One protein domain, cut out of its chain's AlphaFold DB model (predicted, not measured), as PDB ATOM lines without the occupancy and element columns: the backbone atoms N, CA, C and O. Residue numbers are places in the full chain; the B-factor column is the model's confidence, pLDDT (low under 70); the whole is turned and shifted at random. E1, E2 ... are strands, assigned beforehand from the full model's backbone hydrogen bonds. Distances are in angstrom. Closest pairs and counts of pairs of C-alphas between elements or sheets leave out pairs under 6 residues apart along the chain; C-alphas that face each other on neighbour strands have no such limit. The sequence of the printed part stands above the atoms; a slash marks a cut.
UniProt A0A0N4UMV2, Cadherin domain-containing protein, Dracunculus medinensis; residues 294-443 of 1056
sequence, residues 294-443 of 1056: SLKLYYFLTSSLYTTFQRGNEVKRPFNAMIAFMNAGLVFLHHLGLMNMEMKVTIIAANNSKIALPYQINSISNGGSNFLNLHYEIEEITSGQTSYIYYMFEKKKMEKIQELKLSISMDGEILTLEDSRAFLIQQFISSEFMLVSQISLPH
ATOM      1  N   SER A 294      -2.565   2.202  16.020       89.94
ATOM      2  CA  SER A 294      -3.248   2.327  17.318       89.94
ATOM      3  C   SER A 294      -2.664   1.425  18.379       89.94
ATOM      4  O   SER A 294      -2.478   0.228  18.184       89.94
ATOM      5  N   LEU A 295      -2.465   2.036  19.536       91.31
ATOM      6  CA  LEU A 295      -1.869   1.435  20.707       91.31
ATOM      7  C   LEU A 295      -2.794   1.693  21.898       91.31
ATOM      8  O   LEU A 295      -3.266   2.819  22.085       91.31
ATOM      9  N   LYS A 296      -3.051   0.655  22.693       92.67
ATOM     10  CA  LYS A 296      -3.712   0.765  23.999       92.67
ATOM     11  C   LYS A 296      -2.689   0.527  25.095       92.67
ATOM     12  O   LYS A 296      -1.865  -0.380  24.973       92.67
ATOM     13  N   LEU A 297      -2.757   1.333  26.152       91.37
ATOM     14  CA  LEU A 297      -1.903   1.200  27.330       91.37
ATOM     15  C   LEU A 297      -2.736   0.870  28.561       91.37
ATOM     16  O   LEU A 297      -3.543   1.689  29.002       91.37
ATOM     17  N   TYR A 298      -2.492  -0.294  29.158       92.53
ATOM     18  CA  TYR A 298      -3.010  -0.599  30.490       92.53
ATOM     19  C   TYR A 298      -1.869  -0.620  31.506       92.53
ATOM     20  O   TYR A 298      -0.923  -1.402  31.390       92.53
ATOM     21  N   TYR A 299      -1.972   0.252  32.506       90.14
ATOM     22  CA  TYR A 299      -1.072   0.306  33.653       90.14
ATOM     23  C   TYR A 299      -1.651  -0.550  34.778       90.14
ATOM     24  O   TYR A 299      -2.801  -0.360  35.170       90.14
ATOM     25  N   PHE A 300      -0.854  -1.453  35.336       89.85
ATOM     26  CA  PHE A 300      -1.221  -2.311  36.459       89.85
ATOM     27  C   PHE A 300      -0.293  -2.000  37.629       89.85
ATOM     28  O   PHE A 300       0.911  -2.229  37.537       89.85
ATOM     29  N   LEU A 301      -0.835  -1.441  38.707       85.40
ATOM     30  CA  LEU A 301      -0.076  -0.923  39.848       85.40
ATOM     31  C   LEU A 301      -0.353  -1.758  41.100       85.40
ATOM     32  O   LEU A 301      -1.508  -2.090  41.381       85.40
ATOM     33  N   THR A 302       0.672  -2.056  41.899       77.22
ATOM     34  CA  THR A 302       0.468  -2.649  43.226       77.22
ATOM     35  C   THR A 302       0.044  -1.571  44.228       77.22
ATOM     36  O   THR A 302       0.566  -0.457  44.243       77.22
ATOM     37  N   SER A 303      -0.917  -1.888  45.100       63.47
ATOM     38  CA  SER A 303      -1.429  -0.940  46.106       63.47
ATOM     39  C   SER A 303      -0.445  -0.646  47.249       63.47
ATOM     40  O   SER A 303      -0.664   0.287  48.023       63.47
ATOM     41  N   SER A 304       0.639  -1.421  47.345       59.58
ATOM     42  CA  SER A 304       1.789  -1.161  48.209       59.58
ATOM     43  C   SER A 304       3.088  -1.516  47.483       59.58
ATOM     44  O   SER A 304       3.122  -2.456  46.686       59.58
ATOM     45  N   LEU A 305       4.173  -0.814  47.809       54.00
ATOM     46  CA  LEU A 305       5.517  -1.107  47.295       54.00
ATOM     47  C   LEU A 305       6.210  -2.292  48.013       54.00
ATOM     48  O   LEU A 305       7.392  -2.531  47.785       54.00
ATOM     49  N   TYR A 306       5.503  -3.004  48.900       46.72
ATOM     50  CA  TYR A 306       6.071  -3.979  49.846       46.72
ATOM     51  C   TYR A 306       5.655  -5.441  49.605       46.72
ATOM     52  O   TYR A 306       6.055  -6.316  50.370       46.72
ATOM     53  N   THR A 307       4.868  -5.741  48.569       44.62
ATOM     54  CA  THR A 307       4.435  -7.118  48.283       44.62
ATOM     55  C   THR A 307       5.542  -7.943  47.627       44.62
ATOM     56  O   THR A 307       5.614  -8.057  46.406       44.62
ATOM     57  N   THR A 308       6.367  -8.602  48.442       39.01
ATOM     58  CA  THR A 308       7.043  -9.836  48.026       39.01
ATOM     59  C   THR A 308       5.983 -10.892  47.719       39.01
ATOM     60  O   THR A 308       5.345 -11.435  48.620       39.01
ATOM     61  N   PHE A 309       5.777 -11.186  46.434       44.80
ATOM     62  CA  PHE A 309       4.813 -12.188  45.974       44.80
ATOM     63  C   PHE A 309       5.274 -13.613  46.314       44.80
ATOM     64  O   PHE A 309       5.837 -14.320  45.483       44.80
ATOM     65  N   GLN A 310       5.030 -14.044  47.552       37.67
ATOM     66  CA  GLN A 310       5.259 -15.418  47.992       37.67
ATOM     67  C   GLN A 310       3.979 -16.255  47.893       37.67
ATOM     68  O   GLN A 310       3.222 -16.408  48.851       37.67
ATOM     69  N   ARG A 311       3.771 -16.853  46.718       38.96
ATOM     70  CA  ARG A 311       2.943 -18.052  46.546       38.96
ATOM     71  C   ARG A 311       3.554 -18.922  45.445       38.96
ATOM     72  O   ARG A 311       3.549 -18.523  44.291       38.96
ATOM     73  N   GLY A 312       4.071 -20.092  45.830       36.21
ATOM     74  CA  GLY A 312       4.399 -21.212  44.936       36.21
ATOM     75  C   GLY A 312       5.354 -20.927  43.768       36.21
ATOM     76  O   GLY A 312       4.900 -20.849  42.638       36.21
ATOM     77  N   ASN A 313       6.662 -20.852  44.044       33.35
ATOM     78  CA  ASN A 313       7.819 -21.110  43.157       33.35
ATOM     79  C   ASN A 313       7.934 -20.517  41.723       33.35
ATOM     80  O   ASN A 313       9.026 -20.621  41.170       33.35
ATOM     81  N   GLU A 314       6.932 -19.866  41.120       38.13
ATOM     82  CA  GLU A 314       6.977 -19.482  39.689       38.13
ATOM     83  C   GLU A 314       6.737 -17.995  39.354       38.13
ATOM     84  O   GLU A 314       6.766 -17.619  38.180       38.13
ATOM     85  N   VAL A 315       6.612 -17.092  40.337       44.16
ATOM     86  CA  VAL A 315       6.602 -15.639  40.055       44.16
ATOM     87  C   VAL A 315       8.024 -15.165  39.722       44.16
ATOM     88  O   VAL A 315       8.789 -14.751  40.592       44.16
ATOM     89  N   LYS A 316       8.404 -15.250  38.440       50.66
ATOM     90  CA  LYS A 316       9.804 -15.117  37.992       50.66
ATOM     91  C   LYS A 316      10.488 -13.774  38.284       50.66
ATOM     92  O   LYS A 316      11.719 -13.767  38.282       50.66
ATOM     93  N   ARG A 317       9.765 -12.668  38.527       54.18
ATOM     94  CA  ARG A 317      10.318 -11.379  39.017       54.18
ATOM     95  C   ARG A 317       9.293 -10.606  39.865       54.18
ATOM     96  O   ARG A 317       8.146 -10.505  39.434       54.18
ATOM     97  N   PRO A 318       9.677 -10.018  41.016       62.77
ATOM     98  CA  PRO A 318       8.839  -9.038  41.702       62.77
ATOM     99  C   PRO A 318       8.788  -7.730  40.898       62.77
ATOM    100  O   PRO A 318       9.808  -7.272  40.381       62.77
ATOM    101  N   PHE A 319       7.605  -7.126  40.808       76.05
ATOM    102  CA  PHE A 319       7.388  -5.820  40.186       76.05
ATOM    103  C   PHE A 319       6.318  -5.033  40.950       76.05
ATOM    104  O   PHE A 319       5.477  -5.615  41.634       76.05
ATOM    105  N   ASN A 320       6.342  -3.708  40.808       74.56
ATOM    106  CA  ASN A 320       5.446  -2.785  41.513       74.56
ATOM    107  C   ASN A 320       4.514  -2.050  40.530       74.56
ATOM    108  O   ASN A 320       3.422  -1.619  40.903       74.56
ATOM    109  N   ALA A 321       4.917  -1.947  39.260       82.53
ATOM    110  CA  ALA A 321       4.030  -1.622  38.150       82.53
ATOM    111  C   ALA A 321       4.339  -2.489  36.922       82.53
ATOM    112  O   ALA A 321       5.487  -2.862  36.689       82.53
ATOM    113  N   MET A 322       3.323  -2.772  36.115       86.83
ATOM    114  CA  MET A 322       3.447  -3.357  34.780       86.83
ATOM    115  C   MET A 322       2.688  -2.474  33.790       86.83
ATOM    116  O   MET A 322       1.587  -2.017  34.090       86.83
ATOM    117  N   ILE A 323       3.261  -2.246  32.612       90.21
ATOM    118  CA  ILE A 323       2.603  -1.557  31.500       90.21
ATOM    119  C   ILE A 323       2.431  -2.562  30.363       90.21
ATOM    120  O   ILE A 323       3.405  -3.180  29.927       90.21
ATOM    121  N   ALA A 324       1.194  -2.725  29.904       92.21
ATOM    122  CA  ALA A 324       0.840  -3.544  28.755       92.21
ATOM    123  C   ALA A 324       0.645  -2.651  27.521       92.21
ATOM    124  O   ALA A 324      -0.233  -1.788  27.515       92.21
ATOM    125  N   PHE A 325       1.463  -2.876  26.494       92.54
ATOM    126  CA  PHE A 325       1.474  -2.157  25.220       92.54
ATOM    127  C   PHE A 325       0.772  -3.011  24.169       92.54
ATOM    128  O   PHE A 325       1.383  -3.929  23.627       92.54
ATOM    129  N   MET A 326      -0.510  -2.751  23.914       92.18
ATOM    130  CA  MET A 326      -1.356  -3.606  23.073       92.18
ATOM    131  C   MET A 326      -1.574  -2.962  21.704       92.18
ATOM    132  O   MET A 326      -2.205  -1.903  21.617       92.18
ATOM    133  N   ASN A 327      -1.094  -3.588  20.628       93.12
ATOM    134  CA  ASN A 327      -1.367  -3.108  19.275       93.12
ATOM    135  C   ASN A 327      -2.813  -3.454  18.885       93.12
ATOM    136  O   ASN A 327      -3.114  -4.558  18.439       93.12
ATOM    137  N   ALA A 328      -3.707  -2.480  19.057       88.08
ATOM    138  CA  ALA A 328      -5.112  -2.560  18.662       88.08
ATOM    139  C   ALA A 328      -5.337  -2.153  17.191       88.08
ATOM    140  O   ALA A 328      -6.478  -1.978  16.756       88.08
ATOM    141  N   GLY A 329      -4.266  -1.939  16.423       84.79
ATOM    142  CA  GLY A 329      -4.302  -1.673  14.993       84.79
ATOM    143  C   GLY A 329      -3.948  -2.877  14.128       84.79
ATOM    144  O   GLY A 329      -3.434  -3.889  14.587       84.79
ATOM    145  N   LEU A 330      -4.226  -2.720  12.833       85.37
ATOM    146  CA  LEU A 330      -3.963  -3.711  11.781       85.37
ATOM    147  C   LEU A 330      -2.623  -3.467  11.061       85.37
ATOM    148  O   LEU A 330      -2.325  -4.101  10.051       85.37
ATOM    149  N   VAL A 331      -1.828  -2.519  11.564       86.70
ATOM    150  CA  VAL A 331      -0.493  -2.168  11.068       86.70
ATOM    151  C   VAL A 331       0.521  -2.558  12.135       86.70
ATOM    152  O   VAL A 331       0.258  -2.408  13.328       86.70
ATOM    153  N   PHE A 332       1.670  -3.064  11.705       89.60
ATOM    154  CA  PHE A 332       2.816  -3.311  12.571       89.60
ATOM    155  C   PHE A 332       3.319  -1.981  13.141       89.60
ATOM    156  O   PHE A 332       3.523  -1.025  12.393       89.60
ATOM    157  N   LEU A 333       3.472  -1.904  14.462       89.80
ATOM    158  CA  LEU A 333       4.053  -0.737  15.119       89.80
ATOM    159  C   LEU A 333       5.547  -1.001  15.282       89.80
ATOM    160  O   LEU A 333       5.904  -1.970  15.948       89.80
ATOM    161  N   HIS A 334       6.389  -0.161  14.689       88.29
ATOM    162  CA  HIS A 334       7.845  -0.269  14.765       88.29
ATOM    163  C   HIS A 334       8.434   0.906  15.551       88.29
ATOM    164  O   HIS A 334       7.793   1.953  15.662       88.29
ATOM    165  N   HIS A 335       9.645   0.737  16.086       85.26
ATOM    166  CA  HIS A 335      10.435   1.816  16.699       85.26
ATOM    167  C   HIS A 335       9.643   2.646  17.730       85.26
ATOM    168  O   HIS A 335       9.649   3.882  17.719       85.26
ATOM    169  N   LEU A 336       8.915   1.958  18.619       86.87
ATOM    170  CA  LEU A 336       8.114   2.598  19.662       86.87
ATOM    171  C   LEU A 336       9.027   3.084  20.794       86.87
ATOM    172  O   LEU A 336       9.285   2.367  21.765       86.87
ATOM    173  N   GLY A 337       9.517   4.313  20.658       84.32
ATOM    174  CA  GLY A 337      10.307   5.006  21.669       84.32
ATOM    175  C   GLY A 337       9.450   5.458  22.853       84.32
ATOM    176  O   GLY A 337       8.489   6.214  22.693       84.32
ATOM    177  N   LEU A 338       9.822   5.025  24.055       81.73
ATOM    178  CA  LEU A 338       9.227   5.487  25.307       81.73
ATOM    179  C   LEU A 338       9.792   6.863  25.673       81.73
ATOM    180  O   LEU A 338      11.001   7.021  25.846       81.73
ATOM    181  N   MET A 339       8.914   7.857  25.807       70.54
ATOM    182  CA  MET A 339       9.267   9.239  26.128       70.54
ATOM    183  C   MET A 339       8.559   9.699  27.405       70.54
ATOM    184  O   MET A 339       7.411   9.343  27.652       70.54
ATOM    185  N   ASN A 340       9.221  10.542  28.202       66.00
ATOM    186  CA  ASN A 340       8.626  11.268  29.334       66.00
ATOM    187  C   ASN A 340       7.683  10.417  30.217       66.00
ATOM    188  O   ASN A 340       6.468  10.613  30.235       66.00
ATOM    189  N   MET A 341       8.250   9.461  30.960       66.51
ATOM    190  CA  MET A 341       7.512   8.721  31.987       66.51
ATOM    191  C   MET A 341       7.272   9.617  33.212       66.51
ATOM    192  O   MET A 341       8.160   9.796  34.049       66.51
ATOM    193  N   GLU A 342       6.061  10.153  33.339       66.01
ATOM    194  CA  GLU A 342       5.607  10.902  34.509       66.01
ATOM    195  C   GLU A 342       4.893   9.966  35.491       66.01
ATOM    196  O   GLU A 342       3.734   9.592  35.292       66.01
ATOM    197  N   MET A 343       5.554   9.604  36.593       64.47
ATOM    198  CA  MET A 343       4.901   8.902  37.699       64.47
ATOM    199  C   MET A 343       4.661   9.852  38.874       64.47
ATOM    200  O   MET A 343       5.574  10.530  39.338       64.47
ATOM    201  N   LYS A 344       3.440   9.858  39.416       65.88
ATOM    202  CA  LYS A 344       3.116  10.537  40.678       65.88
ATOM    203  C   LYS A 344       2.906   9.500  41.773       65.88
ATOM    204  O   LYS A 344       1.818   8.935  41.943       65.88
ATOM    205  N   VAL A 345       3.973   9.266  42.531       62.16
ATOM    206  CA  VAL A 345       3.915   8.554  43.811       62.16
ATOM    207  C   VAL A 345       3.444   9.534  44.876       62.16
ATOM    208  O   VAL A 345       3.916  10.670  44.931       62.16
ATOM    209  N   THR A 346       2.507   9.109  45.719       63.55
ATOM    210  CA  THR A 346       1.988   9.946  46.806       63.55
ATOM    211  C   THR A 346       1.921   9.181  48.118       63.55
ATOM    212  O   THR A 346       1.461   8.036  48.152       63.55
ATOM    213  N   ILE A 347       2.271   9.841  49.220       56.42
ATOM    214  CA  ILE A 347       1.752   9.437  50.531       56.42
ATOM    215  C   ILE A 347       0.327   9.976  50.631       56.42
ATOM    216  O   ILE A 347       0.092  11.152  50.350       56.42
ATOM    217  N   ILE A 348      -0.608   9.126  51.055       59.55
ATOM    218  CA  ILE A 348      -1.851   9.588  51.678       59.55
ATOM    219  C   ILE A 348      -1.536   9.692  53.166       59.55
ATOM    220  O   ILE A 348      -1.452   8.672  53.851       59.55
ATOM    221  N   ALA A 349      -1.264  10.903  53.648       53.97
ATOM    222  CA  ALA A 349      -1.046  11.129  55.072       53.97
ATOM    223  C   ALA A 349      -2.356  10.892  55.850       53.97
ATOM    224  O   ALA A 349      -3.442  10.892  55.270       53.97
ATOM    225  N   ALA A 350      -2.277  10.706  57.172       53.00
ATOM    226  CA  ALA A 350      -3.442  10.376  58.009       53.00
ATOM    227  C   ALA A 350      -4.588  11.412  57.940       53.00
ATOM    228  O   ALA A 350      -5.739  11.089  58.206       53.00
ATOM    229  N   ASN A 351      -4.286  12.646  57.525       56.68
ATOM    230  CA  ASN A 351      -5.238  13.731  57.269       56.68
ATOM    231  C   ASN A 351      -5.774  13.766  55.816       56.68
ATOM    232  O   ASN A 351      -6.256  14.805  55.370       56.68
ATOM    233  N   ASN A 352      -5.638  12.674  55.055       60.76
ATOM    234  CA  ASN A 352      -5.917  12.572  53.616       60.76
ATOM    235  C   ASN A 352      -5.130  13.541  52.708       60.76
ATOM    236  O   ASN A 352      -5.429  13.625  51.511       60.76
ATOM    237  N   SER A 353      -4.101  14.244  53.203       57.06
ATOM    238  CA  SER A 353      -3.270  15.073  52.326       57.06
ATOM    239  C   SER A 353      -2.430  14.189  51.398       57.06
ATOM    240  O   SER A 353      -1.854  13.177  51.806       57.06
ATOM    241  N   LYS A 354      -2.396  14.562  50.114       63.18
ATOM    242  CA  LYS A 354      -1.608  13.885  49.082       63.18
ATOM    243  C   LYS A 354      -0.267  14.597  48.951       63.18
ATOM    244  O   LYS A 354      -0.201  15.667  48.350       63.18
ATOM    245  N   ILE A 355       0.792  14.010  49.495       59.72
ATOM    246  CA  ILE A 355       2.154  14.541  49.358       59.72
ATOM    247  C   ILE A 355       2.835  13.784  48.223       59.72
ATOM    248  O   ILE A 355       3.036  12.576  48.337       59.72
ATOM    249  N   ALA A 356       3.168  14.481  47.133       65.33
ATOM    250  CA  ALA A 356       3.956  13.914  46.044       65.33
ATOM    251  C   ALA A 356       5.379  13.603  46.530       65.33
ATOM    252  O   ALA A 356       6.004  14.433  47.192       65.33
ATOM    253  N   LEU A 357       5.882  12.413  46.206       61.11
ATOM    254  CA  LEU A 357       7.202  11.950  46.620       61.11
ATOM    255  C   LEU A 357       8.179  11.814  45.448       61.11
ATOM    256  O   LEU A 357       7.766  11.426  44.353       61.11
ATOM    257  N   PRO A 358       9.487  12.029  45.691       61.83
ATOM    258  CA  PRO A 358      10.519  11.524  44.800       61.83
ATOM    259  C   PRO A 358      10.530   9.989  44.840       61.83
ATOM    260  O   PRO A 358      10.386   9.388  45.902       61.83
ATOM    261  N   TYR A 359      10.759   9.366  43.688       66.21
ATOM    262  CA  TYR A 359      10.861   7.917  43.525       66.21
ATOM    263  C   TYR A 359      12.170   7.547  42.822       66.21
ATOM    264  O   TYR A 359      12.773   8.372  42.135       66.21
ATOM    265  N   GLN A 360      12.597   6.293  42.965       67.10
ATOM    266  CA  GLN A 360      13.703   5.721  42.195       67.10
ATOM    267  C   GLN A 360      13.255   4.430  41.509       67.10
ATOM    268  O   GLN A 360      12.493   3.646  42.077       67.10
ATOM    269  N   ILE A 361      13.710   4.235  40.271       72.56
ATOM    270  CA  ILE A 361      13.455   3.030  39.477       72.56
ATOM    271  C   ILE A 361      14.661   2.109  39.640       72.56
ATOM    272  O   ILE A 361      15.768   2.468  39.246       72.56
ATOM    273  N   ASN A 362      14.444   0.928  40.213       71.81
ATOM    274  CA  ASN A 362      15.504  -0.043  40.484       71.81
ATOM    275  C   ASN A 362      15.764  -0.981  39.320       71.81
ATOM    276  O   ASN A 362      16.898  -1.383  39.070       71.81
ATOM    277  N   SER A 363      14.699  -1.370  38.634       71.41
ATOM    278  CA  SER A 363      14.786  -2.144  37.413       71.41
ATOM    279  C   SER A 363      13.575  -1.863  36.547       71.41
ATOM    280  O   SER A 363      12.450  -1.702  37.028       71.41
ATOM    281  N   ILE A 364      13.835  -1.836  35.249       75.29
ATOM    282  CA  ILE A 364      12.835  -2.000  34.212       75.29
ATOM    283  C   ILE A 364      13.161  -3.334  33.538       75.29
ATOM    284  O   ILE A 364      14.335  -3.687  33.389       75.29
ATOM    285  N   SER A 365      12.156  -4.121  33.173       75.55
ATOM    286  CA  SER A 365      12.386  -5.383  32.473       75.55
ATOM    287  C   SER A 365      11.335  -5.668  31.412       75.55
ATOM    288  O   SER A 365      10.152  -5.408  31.618       75.55
ATOM    289  N   ASN A 366      11.784  -6.218  30.285       73.93
ATOM    290  CA  ASN A 366      10.946  -6.674  29.176       73.93
ATOM    291  C   ASN A 366      11.464  -8.037  28.696       73.93
ATOM    292  O   ASN A 366      12.671  -8.201  28.498       73.93
ATOM    293  N   GLY A 367      10.584  -9.031  28.556       61.92
ATOM    294  CA  GLY A 367      10.922 -10.353  28.003       61.92
ATOM    295  C   GLY A 367      12.053 -11.118  28.714       61.92
ATOM    296  O   GLY A 367      12.629 -12.035  28.141       61.92
ATOM    297  N   GLY A 368      12.419 -10.736  29.942       59.38
ATOM    298  CA  GLY A 368      13.568 -11.292  30.665       59.38
ATOM    299  C   GLY A 368      14.861 -10.465  30.575       59.38
ATOM    300  O   GLY A 368      15.758 -10.681  31.396       59.38
ATOM    301  N   SER A 369      14.951  -9.464  29.700       60.75
ATOM    302  CA  SER A 369      16.005  -8.439  29.757       60.75
ATOM    303  C   SER A 369      15.759  -7.474  30.926       60.75
ATOM    304  O   SER A 369      14.607  -7.190  31.245       60.75
ATOM    305  N   ASN A 370      16.819  -6.998  31.588       63.37
ATOM    306  CA  ASN A 370      16.752  -5.928  32.594       63.37
ATOM    307  C   ASN A 370      17.493  -4.702  32.052       63.37
ATOM    308  O   ASN A 370      18.611  -4.836  31.558       63.37
ATOM    309  N   PHE A 371      16.908  -3.519  32.201       68.27
ATOM    310  CA  PHE A 371      17.503  -2.245  31.815       68.27
ATOM    311  C   PHE A 371      17.166  -1.144  32.831       68.27
ATOM    312  O   PHE A 371      16.242  -1.264  33.635       68.27
ATOM    313  N   LEU A 372      17.971  -0.079  32.820       61.63
ATOM    314  CA  LEU A 372      17.837   1.087  33.705       61.63
ATOM    315  C   LEU A 372      17.483   2.375  32.945       61.63
ATOM    316  O   LEU A 372      17.191   3.390  33.568       61.63
ATOM    317  N   ASN A 373      17.529   2.357  31.609       63.87
ATOM    318  CA  ASN A 373      17.204   3.532  30.809       63.87
ATOM    319  C   ASN A 373      15.685   3.682  30.668       63.87
ATOM    320  O   ASN A 373      15.011   2.771  30.192       63.87
ATOM    321  N   LEU A 374      15.168   4.850  31.050       62.91
ATOM    322  CA  LEU A 374      13.779   5.248  30.819       62.91
ATOM    323  C   LEU A 374      13.445   5.371  29.326       62.91
ATOM    324  O   LEU A 374      12.320   5.080  28.930       62.91
ATOM    325  N   HIS A 375      14.430   5.759  28.514       69.18
ATOM    326  CA  HIS A 375      14.339   5.711  27.062       69.18
ATOM    327  C   HIS A 375      14.655   4.286  26.616       69.18
ATOM    328  O   HIS A 375      15.815   3.901  26.460       69.18
ATOM    329  N   TYR A 376      13.602   3.496  26.465       74.74
ATOM    330  CA  TYR A 376      13.655   2.170  25.873       74.74
ATOM    331  C   TYR A 376      12.759   2.156  24.635       74.74
ATOM    332  O   TYR A 376      11.755   2.864  24.574       74.74
ATOM    333  N   GLU A 377      13.169   1.391  23.634       82.28
ATOM    334  CA  GLU A 377      12.513   1.301  22.336       82.28
ATOM    335  C   GLU A 377      11.981  -0.121  22.175       82.28
ATOM    336  O   GLU A 377      12.724  -1.090  22.349       82.28
ATOM    337  N   ILE A 378      10.688  -0.260  21.881       85.17
ATOM    338  CA  ILE A 378      10.112  -1.549  21.498       85.17
ATOM    339  C   ILE A 378      10.254  -1.654  19.976       85.17
ATOM    340  O   ILE A 378       9.616  -0.894  19.249       85.17
ATOM    341  N   GLU A 379      11.105  -2.578  19.516       85.22
ATOM    342  CA  GLU A 379      11.449  -2.749  18.094       85.22
ATOM    343  C   GLU A 379      10.208  -2.960  17.214       85.22
ATOM    344  O   GLU A 379      10.048  -2.283  16.199       85.22
ATOM    345  N   GLU A 380       9.321  -3.875  17.620       89.46
ATOM    346  CA  GLU A 380       8.095  -4.208  16.896       89.46
ATOM    347  C   GLU A 380       6.984  -4.712  17.837       89.46
ATOM    348  O   GLU A 380       7.236  -5.473  18.774       89.46
ATOM    349  N   ILE A 381       5.734  -4.331  17.554       90.27
ATOM    350  CA  ILE A 381       4.526  -4.990  18.072       90.27
ATOM    351  C   ILE A 381       3.598  -5.307  16.892       90.27
ATOM    352  O   ILE A 381       3.051  -4.404  16.248       90.27
ATOM    353  N   THR A 382       3.392  -6.597  16.615       90.86
ATOM    354  CA  THR A 382       2.513  -7.053  15.524       90.86
ATOM    355  C   THR A 382       1.028  -6.806  15.837       90.86
ATOM    356  O   THR A 382       0.650  -6.593  16.989       90.86
ATOM    357  N   SER A 383       0.167  -6.798  14.814       89.59
ATOM    358  CA  SER A 383      -1.286  -6.582  14.959       89.59
ATOM    359  C   SER A 383      -1.914  -7.565  15.958       89.59
ATOM    360  O   SER A 383      -1.896  -8.772  15.725       89.59
ATOM    361  N   GLY A 384      -2.527  -7.059  17.033       86.83
ATOM    362  CA  GLY A 384      -3.153  -7.865  18.087       86.83
ATOM    363  C   GLY A 384      -2.192  -8.432  19.142       86.83
ATOM    364  O   GLY A 384      -2.643  -9.110  20.061       86.83
ATOM    365  N   GLN A 385      -0.888  -8.162  19.040       91.05
ATOM    366  CA  GLN A 385       0.107  -8.565  20.034       91.05
ATOM    367  C   GLN A 385       0.223  -7.531  21.165       91.05
ATOM    368  O   GLN A 385      -0.017  -6.335  20.978       91.05
ATOM    369  N   THR A 386       0.671  -8.005  22.328       91.14
ATOM    370  CA  THR A 386       1.012  -7.172  23.486       91.14
ATOM    371  C   THR A 386       2.477  -7.334  23.868       91.14
ATOM    372  O   THR A 386       2.998  -8.449  23.898       91.14
ATOM    373  N   SER A 387       3.130  -6.223  24.205       90.26
ATOM    374  CA  SER A 387       4.428  -6.203  24.891       90.26
ATOM    375  C   SER A 387       4.241  -5.786  26.353       90.26
ATOM    376  O   SER A 387       3.372  -4.968  26.655       90.26
ATOM    377  N   TYR A 388       5.040  -6.340  27.268       88.88
ATOM    378  CA  TYR A 388       4.917  -6.096  28.709       88.88
ATOM    379  C   TYR A 388       6.217  -5.551  29.285       88.88
ATOM    380  O   TYR A 388       7.254  -6.213  29.228       88.88
ATOM    381  N   ILE A 389       6.142  -4.374  29.905       86.23
ATOM    382  CA  ILE A 389       7.274  -3.775  30.614       86.23
ATOM    383  C   ILE A 389       6.957  -3.705  32.103       86.23
ATOM    384  O   ILE A 389       5.973  -3.093  32.521       86.23
ATOM    385  N   TYR A 390       7.810  -4.334  32.902       84.57
ATOM    386  CA  TYR A 390       7.691  -4.427  34.353       84.57
ATOM    387  C   TYR A 390       8.666  -3.455  35.014       84.57
ATOM    388  O   TYR A 390       9.852  -3.448  34.682       84.57
ATOM    389  N   TYR A 391       8.178  -2.681  35.976       79.40
ATOM    390  CA  TYR A 391       8.927  -1.681  36.728       79.40
ATOM    391  C   TYR A 391       8.956  -2.048  38.214       79.40
ATOM    392  O   TYR A 391       7.925  -2.360  38.819       79.40
ATOM    393  N   MET A 392      10.137  -1.954  38.818       77.54
ATOM    394  CA  MET A 392      10.343  -2.077  40.259       77.54
ATOM    395  C   MET A 392      10.847  -0.739  40.808       77.54
ATOM    396  O   MET A 392      11.833  -0.193  40.308       77.54
ATOM    397  N   PHE A 393      10.183  -0.217  41.840       71.57
ATOM    398  CA  PHE A 393      10.512   1.062  42.482       71.57
ATOM    399  C   PHE A 393      10.931   0.831  43.940       71.57
ATOM    400  O   PHE A 393      10.377  -0.053  44.594       71.57
ATOM    401  N   GLU A 394      11.874   1.617  44.467       68.15
ATOM    402  CA  GLU A 394      12.387   1.450  45.840       68.15
ATOM    403  C   GLU A 394      12.059   2.621  46.771       68.15
ATOM    404  O   GLU A 394      12.283   3.766  46.389       68.15
ATOM    405  N   LYS A 395      11.709   2.278  48.029       55.08
ATOM    406  CA  LYS A 395      11.681   3.121  49.253       55.08
ATOM    407  C   LYS A 395      10.731   4.344  49.213       55.08
ATOM    408  O   LYS A 395      10.696   5.065  48.235       55.08
ATOM    409  N   LYS A 396      10.029   4.701  50.298       53.22
ATOM    410  CA  LYS A 396      10.089   4.322  51.735       53.22
ATOM    411  C   LYS A 396       8.724   3.763  52.236       53.22
ATOM    412  O   LYS A 396       7.943   3.214  51.465       53.22
ATOM    413  N   LYS A 397       8.473   3.765  53.559       56.20
ATOM    414  CA  LYS A 397       7.283   3.151  54.201       56.20
ATOM    415  C   LYS A 397       5.965   3.844  53.797       56.20
ATOM    416  O   LYS A 397       5.864   5.057  53.912       56.20
ATOM    417  N   MET A 398       4.929   3.035  53.525       51.98
ATOM    418  CA  MET A 398       3.512   3.437  53.359       51.98
ATOM    419  C   MET A 398       3.221   4.419  52.203       51.98
ATOM    420  O   MET A 398       2.583   5.454  52.381       51.98
ATOM    421  N   GLU A 399       3.637   4.059  50.990       61.47
ATOM    422  CA  GLU A 399       3.468   4.884  49.786       61.47
ATOM    423  C   GLU A 399       2.514   4.222  48.780       61.47
ATOM    424  O   GLU A 399       2.512   2.995  48.635       61.47
ATOM    425  N   LYS A 400       1.699   5.028  48.080       64.52
ATOM    426  CA  LYS A 400       0.763   4.569  47.041       64.52
ATOM    427  C   LYS A 400       1.018   5.296  45.721       64.52
ATOM    428  O   LYS A 400       1.027   6.529  45.668       64.52
ATOM    429  N   ILE A 401       1.165   4.534  44.640       64.66
ATOM    430  CA  ILE A 401       1.192   5.083  43.280       64.66
ATOM    431  C   ILE A 401      -0.248   5.483  42.915       64.66
ATOM    432  O   ILE A 401      -1.151   4.654  43.017       64.66
ATOM    433  N   GLN A 402      -0.478   6.746  42.541       65.23
ATOM    434  CA  GLN A 402      -1.815   7.229  42.147       65.23
ATOM    435  C   GLN A 402      -1.968   7.406  40.639       65.23
ATOM    436  O   GLN A 402      -3.037   7.135  40.100       65.23
ATOM    437  N   GLU A 403      -0.923   7.881  39.967       66.10
ATOM    438  CA  GLU A 403      -0.960   8.186  38.540       66.10
ATOM    439  C   GLU A 403       0.370   7.783  37.904       66.10
ATOM    440  O   GLU A 403       1.443   8.093  38.428       66.10
ATOM    441  N   LEU A 404       0.282   7.094  36.772       70.94
ATOM    442  CA  LEU A 404       1.403   6.793  35.897       70.94
ATOM    443  C   LEU A 404       0.989   7.201  34.484       70.94
ATOM    444  O   LEU A 404      -0.029   6.731  33.975       70.94
ATOM    445  N   LYS A 405       1.757   8.106  33.887       74.05
ATOM    446  CA  LYS A 405       1.586   8.600  32.526       74.05
ATOM    447  C   LYS A 405       2.878   8.404  31.751       74.05
ATOM    448  O   LYS A 405       3.976   8.458  32.299       74.05
ATOM    449  N   LEU A 406       2.715   8.149  30.465       78.92
ATOM    450  CA  LEU A 406       3.789   7.838  29.544       78.92
ATOM    451  C   LEU A 406       3.424   8.433  28.188       78.92
ATOM    452  O   LEU A 406       2.319   8.200  27.693       78.92
ATOM    453  N   SER A 407       4.358   9.164  27.591       79.81
ATOM    454  CA  SER A 407       4.279   9.550  26.187       79.81
ATOM    455  C   SER A 407       4.979   8.492  25.338       79.81
ATOM    456  O   SER A 407       5.991   7.916  25.733       79.81
ATOM    457  N   ILE A 408       4.444   8.211  24.158       85.58
ATOM    458  CA  ILE A 408       5.035   7.236  23.241       85.58
ATOM    459  C   ILE A 408       5.253   7.925  21.912       85.58
ATOM    460  O   ILE A 408       4.357   8.599  21.408       85.58
ATOM    461  N   SER A 409       6.443   7.751  21.356       86.17
ATOM    462  CA  SER A 409       6.749   8.110  19.979       86.17
ATOM    463  C   SER A 409       6.815   6.862  19.106       86.17
ATOM    464  O   SER A 409       7.310   5.835  19.562       86.17
ATOM    465  N   MET A 410       6.374   6.963  17.859       84.12
ATOM    466  CA  MET A 410       6.604   5.978  16.803       84.12
ATOM    467  C   MET A 410       7.383   6.690  15.696       84.12
ATOM    468  O   MET A 410       6.982   7.778  15.285       84.12
ATOM    469  N   ASP A 411       8.531   6.149  15.284       79.79
ATOM    470  CA  ASP A 411       9.441   6.786  14.308       79.79
ATOM    471  C   ASP A 411       9.839   8.250  14.655       79.79
ATOM    472  O   ASP A 411      10.224   9.040  13.792       79.79
ATOM    473  N   GLY A 412       9.764   8.620  15.941       76.00
ATOM    474  CA  GLY A 412      10.054   9.964  16.459       76.00
ATOM    475  C   GLY A 412       8.856  10.924  16.553       76.00
ATOM    476  O   GLY A 412       8.990  11.973  17.183       76.00
ATOM    477  N   GLU A 413       7.684  10.579  16.014       80.70
ATOM    478  CA  GLU A 413       6.447  11.366  16.162       80.70
ATOM    479  C   GLU A 413       5.601  10.860  17.340       80.70
ATOM    480  O   GLU A 413       5.508   9.657  17.570       80.70
ATOM    481  N   ILE A 414       4.971  11.762  18.107       82.77
ATOM    482  CA  ILE A 414       4.157  11.380  19.275       82.77
ATOM    483  C   ILE A 414       2.890  10.643  18.814       82.77
ATOM    484  O   ILE A 414       2.026  11.214  18.148       82.77
ATOM    485  N   LEU A 415       2.757   9.382  19.221       84.21
ATOM    486  CA  LEU A 415       1.640   8.513  18.877       84.21
ATOM    487  C   LEU A 415       0.416   8.821  19.752       84.21
ATOM    488  O   LEU A 415       0.492   8.837  20.982       84.21
ATOM    489  N   THR A 416      -0.743   9.004  19.120       83.44
ATOM    490  CA  THR A 416      -2.021   9.118  19.836       83.44
ATOM    491  C   THR A 416      -2.512   7.738  20.283       83.44
ATOM    492  O   THR A 416      -2.584   6.794  19.496       83.44
ATOM    493  N   LEU A 417      -2.832   7.609  21.573       86.52
ATOM    494  CA  LEU A 417      -3.311   6.357  22.166       86.52
ATOM    495  C   LEU A 417      -4.810   6.171  21.898       86.52
ATOM    496  O   LEU A 417      -5.579   7.124  22.000       86.52
ATOM    497  N   GLU A 418      -5.230   4.941  21.595       86.35
ATOM    498  CA  GLU A 418      -6.650   4.606  21.387       86.35
ATOM    499  C   GLU A 418      -7.395   4.457  22.723       86.35
ATOM    500  O   GLU A 418      -8.557   4.832  22.835       86.35
ATOM    501  N   ASP A 419      -6.718   3.917  23.738       88.98
ATOM    502  CA  ASP A 419      -7.227   3.767  25.102       88.98
ATOM    503  C   ASP A 419      -6.050   3.785  26.090       88.98
ATOM    504  O   ASP A 419      -4.944   3.335  25.771       88.98
ATOM    505  N   SER A 420      -6.272   4.317  27.288       88.80
ATOM    506  CA  SER A 420      -5.250   4.462  28.325       88.80
ATOM    507  C   SER A 420      -5.907   4.364  29.699       88.80
ATOM    508  O   SER A 420      -6.652   5.259  30.106       88.80
ATOM    509  N   ARG A 421      -5.678   3.255  30.413       89.30
ATOM    510  CA  ARG A 421      -6.356   2.956  31.689       89.30
ATOM    511  C   ARG A 421      -5.388   2.462  32.742       89.30
ATOM    512  O   ARG A 421      -4.467   1.707  32.451       89.30
ATOM    513  N   ALA A 422      -5.637   2.853  33.986       88.69
ATOM    514  CA  ALA A 422      -4.850   2.424  35.129       88.69
ATOM    515  C   ALA A 422      -5.691   1.572  36.088       88.69
ATOM    516  O   ALA A 422      -6.803   1.943  36.482       88.69
ATOM    517  N   PHE A 423      -5.130   0.431  36.470       90.28
ATOM    518  CA  PHE A 423      -5.722  -0.590  37.317       90.28
ATOM    519  C   PHE A 423      -4.853  -0.817  38.555       90.28
ATOM    520  O   PHE A 423      -3.627  -0.864  38.475       90.28
ATOM    521  N   LEU A 424      -5.496  -1.010  39.702       87.62
ATOM    522  CA  LEU A 424      -4.865  -1.577  40.888       87.62
ATOM    523  C   LEU A 424      -4.934  -3.096  40.793       87.62
ATOM    524  O   LEU A 424      -6.015  -3.655  40.588       87.62
ATOM    525  N   ILE A 425      -3.799  -3.760  40.981       87.71
ATOM    526  CA  ILE A 425      -3.753  -5.207  41.165       87.71
ATOM    527  C   ILE A 425      -4.269  -5.498  42.574       87.71
ATOM    528  O   ILE A 425      -3.667  -5.080  43.565       87.71
ATOM    529  N   GLN A 426      -5.398  -6.199  42.651       85.05
ATOM    530  CA  GLN A 426      -5.988  -6.648  43.911       85.05
ATOM    531  C   GLN A 426      -5.357  -7.972  44.346       85.05
ATOM    532  O   GLN A 426      -5.008  -8.140  45.512       85.05
ATOM    533  N   GLN A 427      -5.179  -8.904  43.404       82.79
ATOM    534  CA  GLN A 427      -4.595 -10.217  43.669       82.79
ATOM    535  C   GLN A 427      -4.053 -10.871  42.390       82.79
ATOM    536  O   GLN A 427      -4.646 -10.742  41.325       82.79
ATOM    537  N   PHE A 428      -2.963 -11.630  42.508       80.79
ATOM    538  CA  PHE A 428      -2.561 -12.616  41.501       80.79
ATOM    539  C   PHE A 428      -3.290 -13.927  41.793       80.79
ATOM    540  O   PHE A 428      -3.221 -14.426  42.921       80.79
ATOM    541  N   ILE A 429      -4.008 -14.452  40.803       81.80
ATOM    542  CA  ILE A 429      -4.745 -15.716  40.909       81.80
ATOM    543  C   ILE A 429      -3.819 -16.863  40.491       81.80
ATOM    544  O   ILE A 429      -3.634 -17.810  41.254       81.80
ATOM    545  N   SER A 430      -3.169 -16.715  39.334       80.56
ATOM    546  CA  SER A 430      -2.176 -17.644  38.785       80.56
ATOM    547  C   SER A 430      -1.003 -16.882  38.146       80.56
ATOM    548  O   SER A 430      -0.907 -15.656  38.251       80.56
ATOM    549  N   SER A 431      -0.107 -17.601  37.468       77.80
ATOM    550  CA  SER A 431       0.931 -17.033  36.597       77.80
ATOM    551  C   SER A 431       0.379 -16.378  35.322       77.80
ATOM    552  O   SER A 431       1.124 -15.666  34.653       77.80
ATOM    553  N   GLU A 432      -0.905 -16.574  35.001       83.92
ATOM    554  CA  GLU A 432      -1.582 -16.003  33.828       83.92
ATOM    555  C   GLU A 432      -2.658 -14.970  34.191       83.92
ATOM    556  O   GLU A 432      -2.915 -14.052  33.413       83.92
ATOM    557  N   PHE A 433      -3.283 -15.092  35.367       86.78
ATOM    558  CA  PHE A 433      -4.468 -14.321  35.741       86.78
ATOM    559  C   PHE A 433      -4.234 -13.361  36.913       86.78
ATOM    560  O   PHE A 433      -3.806 -13.756  38.003       86.78
ATOM    561  N   MET A 434      -4.625 -12.099  36.721       89.50
ATOM    562  CA  MET A 434      -4.687 -11.077  37.767       89.50
ATOM    563  C   MET A 434      -6.124 -10.608  38.001       89.50
ATOM    564  O   MET A 434      -6.841 -10.259  37.065       89.50
ATOM    565  N   LEU A 435      -6.516 -10.516  39.269       89.78
ATOM    566  CA  LEU A 435      -7.698  -9.787  39.712       89.78
ATOM    567  C   LEU A 435      -7.336  -8.308  39.863       89.78
ATOM    568  O   LEU A 435      -6.451  -7.953  40.651       89.78
ATOM    569  N   VAL A 436      -8.027  -7.438  39.131       91.72
ATOM    570  CA  VAL A 436      -7.712  -6.007  39.062       91.72
ATOM    571  C   VAL A 436      -8.964  -5.143  39.223       91.72
ATOM    572  O   VAL A 436     -10.076  -5.577  38.933       91.72
ATOM    573  N   SER A 437      -8.796  -3.899  39.666       91.42
ATOM    574  CA  SER A 437      -9.865  -2.889  39.714       91.42
ATOM    575  C   SER A 437      -9.382  -1.590  39.085       91.42
ATOM    576  O   SER A 437      -8.271  -1.153  39.387       91.42
ATOM    577  N   GLN A 438     -10.191  -0.926  38.262       88.32
ATOM    578  CA  GLN A 438      -9.801   0.364  37.685       88.32
ATOM    579  C   GLN A 438      -9.648   1.421  38.798       88.32
ATOM    580  O   GLN A 438     -10.476   1.474  39.704       88.32
ATOM    581  N   ILE A 439      -8.618   2.279  38.748       82.34
ATOM    582  CA  ILE A 439      -8.341   3.272  39.814       82.34
ATOM    583  C   ILE A 439      -9.540   4.206  40.054       82.34
ATOM    584  O   ILE A 439      -9.826   4.565  41.194       82.34
ATOM    585  N   SER A 440     -10.270   4.562  38.994       81.64
ATOM    586  CA  SER A 440     -11.479   5.390  39.066       81.64
ATOM    587  C   SER A 440     -12.740   4.640  39.519       81.64
ATOM    588  O   SER A 440     -13.739   5.281  39.825       81.64
ATOM    589  N   LEU A 441     -12.724   3.302  39.538       84.67
ATOM    590  CA  LEU A 441     -13.861   2.436  39.877       84.67
ATOM    591  C   LEU A 441     -13.388   1.270  40.774       84.67
ATOM    592  O   LEU A 441     -13.429   0.111  40.354       84.67
ATOM    593  N   PRO A 442     -12.933   1.541  42.014       78.35
ATOM    594  CA  PRO A 442     -12.286   0.541  42.872       78.35
ATOM    595  C   PRO A 442     -13.205  -0.612  43.310       78.35
ATOM    596  O   PRO A 442     -12.718  -1.638  43.772       78.35
ATOM    597  N   HIS A 443     -14.526  -0.458  43.169       80.24
ATOM    598  CA  HIS A 443     -15.513  -1.501  43.465       80.24
ATOM    599  C   HIS A 443     -15.788  -2.444  42.281       80.24
ATOM    600  O   HIS A 443     -16.351  -3.519  42.484       80.24
TER     601      HIS A 443
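Overview. This is residues 294 to 443 of the 1056 residues of the protein "Cadherin domain-containing protein" of Dracunculus medinensis (UniProt A0A0N4UMV2). Two strongly twisted sheets lie partly face to face, as an incomplete sandwich: the long paired strands E3 and E9 of the smaller sheet run over the middle strands E8, E2 and E1 of the larger one. The chain crosses from the smaller sheet to the larger near one end, where E4 runs on into E5, while the loop around Gly 312 and the turn of the hairpin E10 and E11 reach out on the side away from E3 and E9. The printed part has 150 residues with no named helix and eleven named strands, E1 to E11 along the chain, and the class is all strand. The larger sheet is mixed, in the order E6, E5, E8, E2, E1, E10, E11; the smaller is branched, with E4, E7 and E9 each antiparallel to E3. The whole is compact, with a radius of gyration of the C-alphas of 15.8 A and spans of 48 by 36 by 32 A.

Along the chain. Find C-alpha 295 at (-1.869, 1.435, 20.707); from there E1, residues 295 to 302, runs 23.0 A. Beyond the long link comes E2, residues 321 to 327, 19.7 A. The longest strand by residues, E3, residues 333 to 348, runs 38.4 A from C-alpha 333 at (4.053, -0.737, 15.119) and bends by 69 degrees at residue 336. Next read E4, residues 354 to 357, which runs on at 77 degrees into E5, residues 360 to 366, 18.2 A. E6, residues 369 to 371, and E7, residues 377 to 381, are short. E8, residues 386 to 394, runs 26.5 A, and E9, residues 400 to 410, 30.8 A. E10, residues 419 to 428, runs 23.6 A and bends by 64 degrees at residue 425. E11, residues 433 to 438, ends at C-alpha 438, (-9.801, 0.364, 37.685).

Arrangement. Begin in the larger sheet with the hairpin E1 and E2, antiparallel at 164 degrees, where N 300 and O 322 are 2.8 A apart. On the other side of E1 is E10, parallel to it at 32 degrees, with N 423 and O 299 at 2.8 A. The edge strand E11 forms a hairpin with E10, and N 424 and O 437 are 2.8 A apart. Going the other way from E2, look for N 323 and O 389 at 2.8 A between E2 and E8, and N 365 and O 390 at 2.8 A between E8 and E5. The edge strand E6 forms a hairpin with E5, with N 371 and O 364 at 2.8 A. In the branched sheet, E4 and E7 lie on one side of E3 and E9 on the other side. The pairing is staggered: E7 is beside residues 333 to 337, with N 335 and O 379 at 3.0 A, and E4 is beside residues 345 to 348, with N 347 and O 355 at 3.0 A. Along E9, find N 344 and O 403 at 2.8 A. Between the sheets, the closest C-alphas of E1 and E9 are those of Leu 301 and Ile 401, 7.0 A apart, and those of E2 and E7 are Asn 327 and Ile 381, 6.3 A apart. E1 and E3 are only just apart, at 8.4 A; E3 and E8 are apart.

Size, cuts and confidence. The C-alphas farthest apart are those of Val 331 and Asn 351, at 49.1 A. The printed part has no cut; the link from E1 to E2, of 18 residues, is long, and the link from E9 to E10 is short but not tight. Mean pLDDT of the printed part is 74.4, and 56 residues are under 70: residues 303 to 318, 340 to 360, 367 to 375 and 394 to 403.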